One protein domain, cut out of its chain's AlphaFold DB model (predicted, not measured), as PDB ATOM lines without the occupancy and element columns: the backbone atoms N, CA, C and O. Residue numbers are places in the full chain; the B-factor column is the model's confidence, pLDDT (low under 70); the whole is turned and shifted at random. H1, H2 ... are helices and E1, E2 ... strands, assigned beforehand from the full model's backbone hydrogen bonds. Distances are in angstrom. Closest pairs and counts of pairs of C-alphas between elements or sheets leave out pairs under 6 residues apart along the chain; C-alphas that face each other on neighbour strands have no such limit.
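This is residues 47 to 125 of the 234 residues of the protein "Spherical body protein 2 truncated copy 12 (SBP2)" of Babesia bovis (UniProt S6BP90). One long helix, H2, makes the length of the domain; short H1 stands crosswise beside its middle with the small hairpin E1 E2 at H1's start, and short H3 folds back past H2's end. The printed part has 79 residues with two named strands, antiparallel, then three named helices; it is mostly helix. It is only just loose, close to compact, with a radius of gyration of the C-alphas of 14.1 A, spanning 45 by 26 by 15 A.

E1, residues 51 to 54, begins at C-alpha 51 (300.973, 314.286, 330.217). E2 is residues 60 to 62, H1 residues 63 to 69. H2, residues 79 to 104, is 37.8 A long. H3, residues 109 to 115, ends at C-alpha 115 (302.339, 331.643, 317.649).

In the hairpin E1 E2, N 52 and O 61 are within hydrogen-bond range, 2.8 A. H1 touches H2's residues 90 to 94 alone, about perpendicular at 86 degrees; their closest C-alphas, Ile 66 and Arg 90, are 6.9 A apart. H3 is close to H2 but not clearly touching; their closest C-alphas, Met 104 and Val 112, are 5.8 A apart. In H1, H2 and H3 every O i to N i+4 pair is within hydrogen-bond range.

The two C-alphas farthest apart, Gly 79 and Pro 108, are 45.6 A apart. The printed part has no cut and no long link, and no printed residue is under 70 in pLDDT.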
ATOM      1  N   ALA A  47     295.836 312.164 338.217       88.69
ATOM      2  CA  ALA A  47     297.277 312.371 338.317       88.69
ATOM      3  C   ALA A  47     297.620 313.726 337.669       88.69
ATOM      4  O   ALA A  47     297.610 313.805 336.433       88.69
ATOM      5  N   PRO A  48     297.855 314.791 338.460       88.12
ATOM      6  CA  PRO A  48     298.075 316.145 337.945       88.12
ATOM      7  C   PRO A  48     299.257 316.241 336.976       88.12
ATOM      8  O   PRO A  48     299.189 316.961 335.988       88.12
ATOM      9  N   GLU A  49     300.315 315.480 337.233       92.00
ATOM     10  CA  GLU A  49     301.562 315.447 336.465       92.00
ATOM     11  C   GLU A  49     301.501 314.597 335.187       92.00
ATOM     12  O   GLU A  49     302.440 314.617 334.393       92.00
ATOM     13  N   ALA A  50     300.424 313.839 334.965       91.94
ATOM     14  CA  ALA A  50     300.317 313.001 333.778       91.94
ATOM     15  C   ALA A  50     300.171 313.868 332.520       91.94
ATOM     16  O   ALA A  50     299.261 314.695 332.438       91.94
ATOM     17  N   VAL A  51     301.048 313.648 331.538       93.00
ATOM     18  CA  VAL A  51     300.973 314.286 330.217       93.00
ATOM     19  C   VAL A  51     299.728 313.788 329.488       93.00
ATOM     20  O   VAL A  51     299.532 312.586 329.319       93.00
ATOM     21  N   VAL A  52     298.878 314.721 329.062       93.44
ATOM     22  CA  VAL A  52     297.602 314.445 328.382       93.44
ATOM     23  C   VAL A  52     297.538 314.985 326.962       93.44
ATOM     24  O   VAL A  52     296.674 314.568 326.194       93.44
ATOM     25  N   PHE A  53     298.439 315.893 326.595       93.25
ATOM     26  CA  PHE A  53     298.518 316.432 325.246       93.25
ATOM     27  C   PHE A  53     299.960 316.802 324.900       93.25
ATOM     28  O   PHE A  53     300.681 317.343 325.736       93.25
ATOM     29  N   VAL A  54     300.378 316.511 323.670       94.50
ATOM     30  CA  VAL A  54     301.700 316.859 323.140       94.50
ATOM     31  C   VAL A  54     301.496 317.521 321.787       94.50
ATOM     32  O   VAL A  54     300.816 316.961 320.928       94.50
ATOM     33  N   THR A  55     302.049 318.718 321.599       92.75
ATOM     34  CA  THR A  55     301.966 319.427 320.314       92.75
ATOM     35  C   THR A  55     302.897 318.803 319.281       92.75
ATOM     36  O   THR A  55     303.886 318.155 319.624       92.75
ATOM     37  N   SER A  56     302.650 319.073 318.001       89.69
ATOM     38  CA  SER A  56     303.548 318.717 316.895       89.69
ATOM     39  C   SER A  56     304.967 319.281 317.045       89.69
ATOM     40  O   SER A  56     305.921 318.712 316.523       89.69
ATOM     41  N   LEU A  57     305.116 320.368 317.805       86.81
ATOM     42  CA  LEU A  57     306.398 320.995 318.140       86.81
ATOM     43  C   LEU A  57     307.076 320.374 319.378       86.81
ATOM     44  O   LEU A  57     308.133 320.843 319.792       86.81
ATOM     45  N   GLY A  58     306.474 319.349 319.988       89.50
ATOM     46  CA  GLY A  58     307.024 318.617 321.132       89.50
ATOM     47  C   GLY A  58     306.765 319.251 322.501       89.50
ATOM     48  O   GLY A  58     307.399 318.858 323.476       89.50
ATOM     49  N   LYS A  59     305.857 320.230 322.607       91.75
ATOM     50  CA  LYS A  59     305.469 320.804 323.904       91.75
ATOM     51  C   LYS A  59     304.437 319.901 324.570       91.75
ATOM     52  O   LYS A  59     303.359 319.680 324.020       91.75
ATOM     53  N   GLU A  60     304.766 319.417 325.758       94.69
ATOM     54  CA  GLU A  60     303.898 318.561 326.564       94.69
ATOM     55  C   GLU A  60     303.018 319.394 327.502       94.69
ATOM     56  O   GLU A  60     303.438 320.433 328.013       94.69
ATOM     57  N   TYR A  61     301.795 318.923 327.728       93.88
ATOM     58  CA  TYR A  61     300.828 319.499 328.653       93.88
ATOM     59  C   TYR A  61     300.315 318.421 329.590       93.88
ATOM     60  O   TYR A  61     299.803 317.384 329.154       93.88
ATOM     61  N   THR A  62     300.430 318.690 330.882       94.69
ATOM     62  CA  THR A  62     299.931 317.821 331.941       94.69
ATOM     63  C   THR A  62     298.458 318.076 332.242       94.69
ATOM     64  O   THR A  62     297.872 319.081 331.837       94.69
ATOM     65  N   ASN A  63     297.842 317.169 332.994       91.31
ATOM     66  CA  ASN A  63     296.507 317.360 333.549       91.31
ATOM     67  C   ASN A  63     296.367 318.689 334.302       91.31
ATOM     68  O   ASN A  63     295.371 319.391 334.102       91.31
ATOM     69  N   GLN A  64     297.380 319.033 335.104       89.69
ATOM     70  CA  GLN A  64     297.450 320.279 335.855       89.69
ATOM     71  C   GLN A  64     297.542 321.497 334.935       89.69
ATOM     72  O   GLN A  64     296.874 322.496 335.192       89.69
ATOM     73  N   ASP A  65     298.336 321.428 333.864       92.56
ATOM     74  CA  ASP A  65     298.437 322.529 332.901       92.56
ATOM     75  C   ASP A  65     297.089 322.798 332.235       92.56
ATOM     76  O   ASP A  65     296.658 323.946 332.156       92.56
ATOM     77  N   ILE A  66     296.385 321.741 331.818       92.19
ATOM     78  CA  ILE A  66     295.044 321.862 331.235       92.19
ATOM     79  C   ILE A  66     294.056 322.444 332.251       92.19
ATOM     80  O   ILE A  66     293.305 323.349 331.902       92.19
ATOM     81  N   ASP A  67     294.073 321.992 333.507       88.94
ATOM     82  CA  ASP A  67     293.203 322.560 334.548       88.94
ATOM     83  C   ASP A  67     293.490 324.036 334.819       88.94
ATOM     84  O   ASP A  67     292.559 324.812 335.007       88.94
ATOM     85  N   ASN A  68     294.761 324.440 334.800       89.44
ATOM     86  CA  ASN A  68     295.148 325.837 334.982       89.44
ATOM     87  C   ASN A  68     294.693 326.726 333.813       89.44
ATOM     88  O   ASN A  68     294.517 327.931 333.993       89.44
ATOM     89  N   LEU A  69     294.537 326.149 332.620       90.00
ATOM     90  CA  LEU A  69     294.087 326.852 331.417       90.00
ATOM     91  C   LEU A  69     292.561 326.907 331.291       90.00
ATOM     92  O   LEU A  69     292.039 327.823 330.654       90.00
ATOM     93  N   VAL A  70     291.835 325.949 331.871       87.25
ATOM     94  CA  VAL A  70     290.371 325.965 331.871       87.25
ATOM     95  C   VAL A  70     289.872 326.981 332.891       87.25
ATOM     96  O   VAL A  70     289.903 326.749 334.099       87.25
ATOM     97  N   ASP A  71     289.334 328.099 332.404       77.56
ATOM     98  CA  ASP A  71     288.627 329.029 333.278       77.56
ATOM     99  C   ASP A  71     287.370 328.353 333.844       77.56
ATOM    100  O   ASP A  71     286.569 327.769 333.110       77.56
ATOM    101  N   CYS A  72     287.219 328.412 335.163       71.94
ATOM    102  CA  CYS A  72     286.071 327.910 335.919       71.94
ATOM    103  C   CYS A  72     285.501 328.990 336.854       71.94
ATOM    104  O   CYS A  72     284.679 328.679 337.716       71.94
ATOM    105  N   THR A  73     285.978 330.234 336.752       74.81
ATOM    106  CA  THR A  73     285.699 331.300 337.726       74.81
ATOM    107  C   THR A  73     284.281 331.864 337.635       74.81
ATOM    108  O   THR A  73     283.787 332.428 338.608       74.81
ATOM    109  N   ASP A  74     283.612 331.667 336.505       78.56
ATOM    110  CA  ASP A  74     282.234 332.068 336.203       78.56
ATOM    111  C   ASP A  74     281.189 330.982 336.530       78.56
ATOM    112  O   ASP A  74     279.995 331.172 336.303       78.56
ATOM    113  N   LEU A  75     281.610 329.825 337.050       77.25
ATOM    114  CA  LEU A  75     280.705 328.709 337.326       77.25
ATOM    115  C   LEU A  75     280.008 328.848 338.683       77.25
ATOM    116  O   LEU A  75     280.576 328.536 339.725       77.25
ATOM    117  N   GLU A  76     278.724 329.214 338.658       77.19
ATOM    118  CA  GLU A  76     277.850 329.252 339.846       77.19
ATOM    119  C   GLU A  76     277.203 327.889 340.185       77.19
ATOM    120  O   GLU A  76     276.439 327.758 341.143       77.19
ATOM    121  N   CYS A  77     277.479 326.842 339.400       72.81
ATOM    122  CA  CYS A  77     276.881 325.518 339.575       72.81
ATOM    123  C   CYS A  77     277.644 324.650 340.594       72.81
ATOM    124  O   CYS A  77     278.836 324.824 340.830       72.81
ATOM    125  N   THR A  78     276.962 323.669 341.199       76.00
ATOM    126  CA  THR A  78     277.546 322.791 342.231       76.00
ATOM    127  C   THR A  78     277.408 321.304 341.887       76.00
ATOM    128  O   THR A  78     276.644 320.894 341.010       76.00
ATOM    129  N   GLY A  79     278.182 320.461 342.577       82.50
ATOM    130  CA  GLY A  79     278.000 319.010 342.569       82.50
ATOM    131  C   GLY A  79     278.289 318.331 341.224       82.50
ATOM    132  O   GLY A  79     279.419 318.334 340.733       82.50
ATOM    133  N   SER A  80     277.299 317.622 340.677       81.12
ATOM    134  CA  SER A  80     277.426 316.881 339.413       81.12
ATOM    135  C   SER A  80     277.481 317.798 338.193       81.12
ATOM    136  O   SER A  80     278.243 317.518 337.271       81.12
ATOM    137  N   VAL A  81     276.722 318.896 338.207       81.38
ATOM    138  CA  VAL A  81     276.673 319.869 337.105       81.38
ATOM    139  C   VAL A  81     278.034 320.534 336.933       81.38
ATOM    140  O   VAL A  81     278.552 320.580 335.825       81.38
ATOM    141  N   TRP A  82     278.658 320.934 338.042       83.81
ATOM    142  CA  TRP A  82     280.011 321.494 338.047       83.81
ATOM    143  C   TRP A  82     281.043 320.536 337.436       83.81
ATOM    144  O   TRP A  82     281.813 320.918 336.559       83.81
ATOM    145  N   ARG A  83     281.009 319.251 337.824       82.38
ATOM    146  CA  ARG A  83     281.904 318.228 337.252       82.38
ATOM    147  C   ARG A  83     281.687 318.031 335.754       82.38
ATOM    148  O   ARG A  83     282.658 317.888 335.011       82.38
ATOM    149  N   HIS A  84     280.431 317.997 335.316       85.12
ATOM    150  CA  HIS A  84     280.102 317.860 333.900       85.12
ATOM    151  C   HIS A  84     280.612 319.057 333.094       85.12
ATOM    152  O   HIS A  84     281.242 318.880 332.056       85.12
ATOM    153  N   GLU A  85     280.404 320.263 333.613       84.75
ATOM    154  CA  GLU A  85     280.801 321.503 332.961       84.75
ATOM    155  C   GLU A  85     282.323 321.628 332.824       84.75
ATOM    156  O   GLU A  85     282.817 321.933 331.742       84.75
ATOM    157  N   ILE A  86     283.082 321.283 333.866       85.25
ATOM    158  CA  ILE A  86     284.549 321.231 333.783       85.25
ATOM    159  C   ILE A  86     285.012 320.202 332.765       85.25
ATOM    160  O   ILE A  86     285.892 320.485 331.957       85.25
ATOM    161  N   THR A  87     284.406 319.015 332.768       87.94
ATOM    162  CA  THR A  87     284.749 317.970 331.798       87.94
ATOM    163  C   THR A  87     284.511 318.460 330.369       87.94
ATOM    164  O   THR A  87     285.365 318.276 329.503       87.94
ATOM    165  N   ARG A  88     283.385 319.146 330.135       89.75
ATOM    166  CA  ARG A  88     283.054 319.763 328.848       89.75
ATOM    167  C   ARG A  88     284.081 320.824 328.448       89.75
ATOM    168  O   ARG A  88     284.585 320.773 327.332       89.75
ATOM    169  N   ARG A  89     284.416 321.760 329.344       91.00
ATOM    170  CA  ARG A  89     285.388 322.833 329.069       91.00
ATOM    171  C   ARG A  89     286.800 322.296 328.822       91.00
ATOM    172  O   ARG A  89     287.470 322.775 327.914       91.00
ATOM    173  N   ARG A  90     287.231 321.268 329.564       92.50
ATOM    174  CA  ARG A  90     288.500 320.558 329.318       92.50
ATOM    175  C   ARG A  90     288.537 319.946 327.921       92.50
ATOM    176  O   ARG A  90     289.517 320.130 327.204       92.50
ATOM    177  N   ALA A  91     287.476 319.240 327.531       90.69
ATOM    178  CA  ALA A  91     287.383 318.638 326.202       90.69
ATOM    179  C   ALA A  91     287.418 319.700 325.089       90.69
ATOM    180  O   ALA A  91     288.134 319.533 324.106       90.69
ATOM    181  N   GLU A  92     286.704 320.812 325.274       92.50
ATOM    182  CA  GLU A  92     286.688 321.934 324.332       92.50
ATOM    183  C   GLU A  92     288.064 322.603 324.191       92.50
ATOM    184  O   GLU A  92     288.512 322.870 323.076       92.50
ATOM    185  N   LEU A  93     288.771 322.837 325.302       93.38
ATOM    186  CA  LEU A  93     290.125 323.391 325.269       93.38
ATOM    187  C   LEU A  93     291.080 322.471 324.500       93.38
ATOM    188  O   LEU A  93     291.776 322.935 323.599       93.38
ATOM    189  N   LEU A  94     291.082 321.172 324.812       94.06
ATOM    190  CA  LEU A  94     291.925 320.192 324.120       94.06
ATOM    191  C   LEU A  94     291.621 320.142 322.620       94.06
ATOM    192  O   LEU A  94     292.543 320.127 321.806       94.06
ATOM    193  N   TYR A  95     290.341 320.193 322.246       93.62
ATOM    194  CA  TYR A  95     289.922 320.255 320.848       93.62
ATOM    195  C   TYR A  95     290.473 321.495 320.125       93.62
ATOM    196  O   TYR A  95     290.984 321.395 319.006       93.62
ATOM    197  N   ARG A  96     290.426 322.670 320.767       93.06
ATOM    198  CA  ARG A  96     290.991 323.911 320.212       93.06
ATOM    199  C   ARG A  96     292.510 323.862 320.105       93.06
ATOM    200  O   ARG A  96     293.048 324.300 319.092       93.06
ATOM    201  N   MET A  97     293.190 323.309 321.109       95.12
ATOM    202  CA  MET A  97     294.643 323.114 321.084       95.12
ATOM    203  C   MET A  97     295.056 322.185 319.940       95.12
ATOM    204  O   MET A  97     295.981 322.507 319.201       95.12
ATOM    205  N   GLU A  98     294.342 321.076 319.729       94.25
ATOM    206  CA  GLU A  98     294.596 320.154 318.616       94.25
ATOM    207  C   GLU A  98     294.377 320.834 317.255       94.25
ATOM    208  O   GLU A  98     295.204 320.716 316.349       94.25
ATOM    209  N   LYS A  99     293.280 321.587 317.096       94.50
ATOM    210  CA  LYS A  99     293.021 322.368 315.877       94.50
ATOM    211  C   LYS A  99     294.106 323.408 315.616       94.50
ATOM    212  O   LYS A  99     294.542 323.570 314.478       94.50
ATOM    213  N   PHE A 100     294.524 324.123 316.652       95.19
ATOM    214  CA  PHE A 100     295.577 325.119 316.554       95.19
ATOM    215  C   PHE A 100     296.935 324.490 316.224       95.19
ATOM    216  O   PHE A 100     297.658 325.015 315.385       95.19
ATOM    217  N   ASP A 101     297.248 323.326 316.786       94.88
ATOM    218  CA  ASP A 101     298.461 322.584 316.450       94.88
ATOM    219  C   ASP A 101     298.489 322.134 314.985       94.88
ATOM    220  O   ASP A 101     299.486 322.331 314.291       94.88
ATOM    221  N   LYS A 102     297.365 321.624 314.468       93.62
ATOM    222  CA  LYS A 102     297.226 321.312 313.036       93.62
ATOM    223  C   LYS A 102     297.428 322.543 312.159       93.62
ATOM    224  O   LYS A 102     298.045 322.435 311.102       93.62
ATOM    225  N   LEU A 103     296.930 323.702 312.595       93.81
ATOM    226  CA  LEU A 103     297.158 324.965 311.900       93.81
ATOM    227  C   LEU A 103     298.652 325.317 311.884       93.81
ATOM    228  O   LEU A 103     299.182 325.617 310.819       93.81
ATOM    229  N   MET A 104     299.347 325.217 313.022       91.94
ATOM    230  CA  MET A 104     300.785 325.510 313.115       91.94
ATOM    231  C   MET A 104     301.629 324.676 312.143       91.94
ATOM    232  O   MET A 104     302.579 325.205 311.574       91.94
ATOM    233  N   GLN A 105     301.264 323.419 311.879       92.94
ATOM    234  CA  GLN A 105     301.970 322.561 310.915       92.94
ATOM    235  C   GLN A 105     301.910 323.073 309.461       92.94
ATOM    236  O   GLN A 105     302.718 322.658 308.634       92.94
ATOM    237  N   GLN A 106     300.960 323.956 309.137       91.06
ATOM    238  CA  GLN A 106     300.772 324.533 307.799       91.06
ATOM    239  C   GLN A 106     301.373 325.940 307.659       91.06
ATOM    240  O   GLN A 106     301.427 326.492 306.555       91.06
ATOM    241  N   LEU A 107     301.786 326.544 308.773       94.00
ATOM    242  CA  LEU A 107     302.304 327.905 308.816       94.00
ATOM    243  C   LEU A 107     303.814 327.946 308.526       94.00
ATOM    244  O   LEU A 107     304.533 326.981 308.789       94.00
ATOM    245  N   PRO A 108     304.326 329.075 308.009       94.00
ATOM    246  CA  PRO A 108     305.754 329.286 307.839       94.00
ATOM    247  C   PRO A 108     306.428 329.457 309.206       94.00
ATOM    248  O   PRO A 108     305.798 329.899 310.172       94.00
ATOM    249  N   SER A 109     307.730 329.164 309.274       92.44
ATOM    250  CA  SER A 109     308.524 329.153 310.516       92.44
ATOM    251  C   SER A 109     308.371 330.414 311.367       92.44
ATOM    252  O   SER A 109     308.301 330.330 312.594       92.44
ATOM    253  N   ASP A 110     308.291 331.577 310.728       93.94
ATOM    254  CA  ASP A 110     308.273 332.873 311.405       93.94
ATOM    255  C   ASP A 110     306.957 333.076 312.172       93.94
ATOM    256  O   ASP A 110     306.960 333.485 313.335       93.94
ATOM    257  N   LEU A 111     305.829 332.697 311.554       94.19
ATOM    258  CA  LEU A 111     304.511 332.738 312.193       94.19
ATOM    259  C   LEU A 111     304.388 331.670 313.281       94.19
ATOM    260  O   LEU A 111     303.844 331.956 314.344       94.19
ATOM    261  N   VAL A 112     304.938 330.472 313.057       94.00
ATOM    262  CA  VAL A 112     304.965 329.402 314.069       94.00
ATOM    263  C   VAL A 112     305.723 329.849 315.316       94.00
ATOM    264  O   VAL A 112     305.228 329.687 316.429       94.00
ATOM    265  N   THR A 113     306.888 330.471 315.141       92.81
ATOM    266  CA  THR A 113     307.731 330.944 316.250       92.81
ATOM    267  C   THR A 113     307.025 332.007 317.091       92.81
ATOM    268  O   THR A 113     307.138 332.012 318.315       92.81
ATOM    269  N   ALA A 114     306.254 332.894 316.461       92.12
ATOM    270  CA  ALA A 114     305.448 333.875 317.184       92.12
ATOM    271  C   ALA A 114     304.226 333.231 317.872       92.12
ATOM    272  O   ALA A 114     303.876 333.582 319.000       92.12
ATOM    273  N   ALA A 115     303.580 332.271 317.206       91.69
ATOM    274  CA  ALA A 115     302.339 331.643 317.649       91.69
ATOM    275  C   ALA A 115     302.533 330.601 318.764       91.69
ATOM    276  O   ALA A 115     301.658 330.454 319.616       91.69
ATOM    277  N   MET A 116     303.685 329.921 318.818       88.50
ATOM    278  CA  MET A 116     303.959 328.833 319.772       88.50
ATOM    279  C   MET A 116     303.970 329.266 321.250       88.50
ATOM    280  O   MET A 116     303.952 328.423 322.149       88.50
ATOM    281  N   MET A 117     304.004 330.576 321.520       88.88
ATOM    282  CA  MET A 117     303.874 331.131 322.872       88.88
ATOM    283  C   MET A 117     302.447 331.002 323.436       88.88
ATOM    284  O   MET A 117     302.248 331.174 324.640       88.88
ATOM    285  N   TYR A 118     301.468 330.694 322.584       92.94
ATOM    286  CA  TYR A 118     300.043 330.659 322.901       92.94
ATOM    287  C   TYR A 118     299.474 329.237 322.781       92.94
ATOM    288  O   TYR A 118     300.050 328.370 322.126       92.94
ATOM    289  N   HIS A 119     298.349 328.984 323.454       91.12
ATOM    290  CA  HIS A 119     297.753 327.643 323.565       91.12
ATOM    291  C   HIS A 119     296.690 327.372 322.498       91.12
ATOM    292  O   HIS A 119     296.566 326.251 322.013       91.12
ATOM    293  N   THR A 120     295.922 328.398 322.142       93.56
ATOM    294  CA  THR A 120     294.876 328.341 321.121       93.56
ATOM    295  C   THR A 120     294.914 329.610 320.275       93.56
ATOM    296  O   THR A 120     295.512 330.616 320.671       93.56
ATOM    297  N   PHE A 121     294.253 329.581 319.118       92.44
ATOM    298  CA  PHE A 121     294.215 330.720 318.201       92.44
ATOM    299  C   PHE A 121     293.573 331.965 318.828       92.44
ATOM    300  O   PHE A 121     294.015 333.081 318.588       92.44
ATOM    301  N   GLU A 122     292.563 331.796 319.682       90.81
ATOM    302  CA  GLU A 122     291.856 332.906 320.330       90.81
ATOM    303  C   GLU A 122     292.692 333.613 321.403       90.81
ATOM    304  O   GLU A 122     292.364 334.730 321.798       90.81
ATOM    305  N   MET A 123     293.770 332.978 321.873       91.44
ATOM    306  CA  MET A 123     294.713 333.589 322.812       91.44
ATOM    307  C   MET A 123     295.773 334.449 322.116       91.44
ATOM    308  O   MET A 123     296.561 335.104 322.802       91.44
ATOM    309  N   LEU A 124     295.824 334.446 320.781       93.50
ATOM    310  CA  LEU A 124     296.809 335.214 320.033       93.50
ATOM    311  C   LEU A 124     296.558 336.727 320.157       93.50
ATOM    312  O   LEU A 124     295.409 337.174 320.195       93.50
ATOM    313  N   PRO A 125     297.622 337.550 320.141       95.12
ATOM    314  CA  PRO A 125     297.496 338.982 319.938       95.12
ATOM    315  C   PRO A 125     296.778 339.263 318.623       95.12
ATOM    316  O   PRO A 125     297.027 338.591 317.622       95.12
TER     317      PRO A 125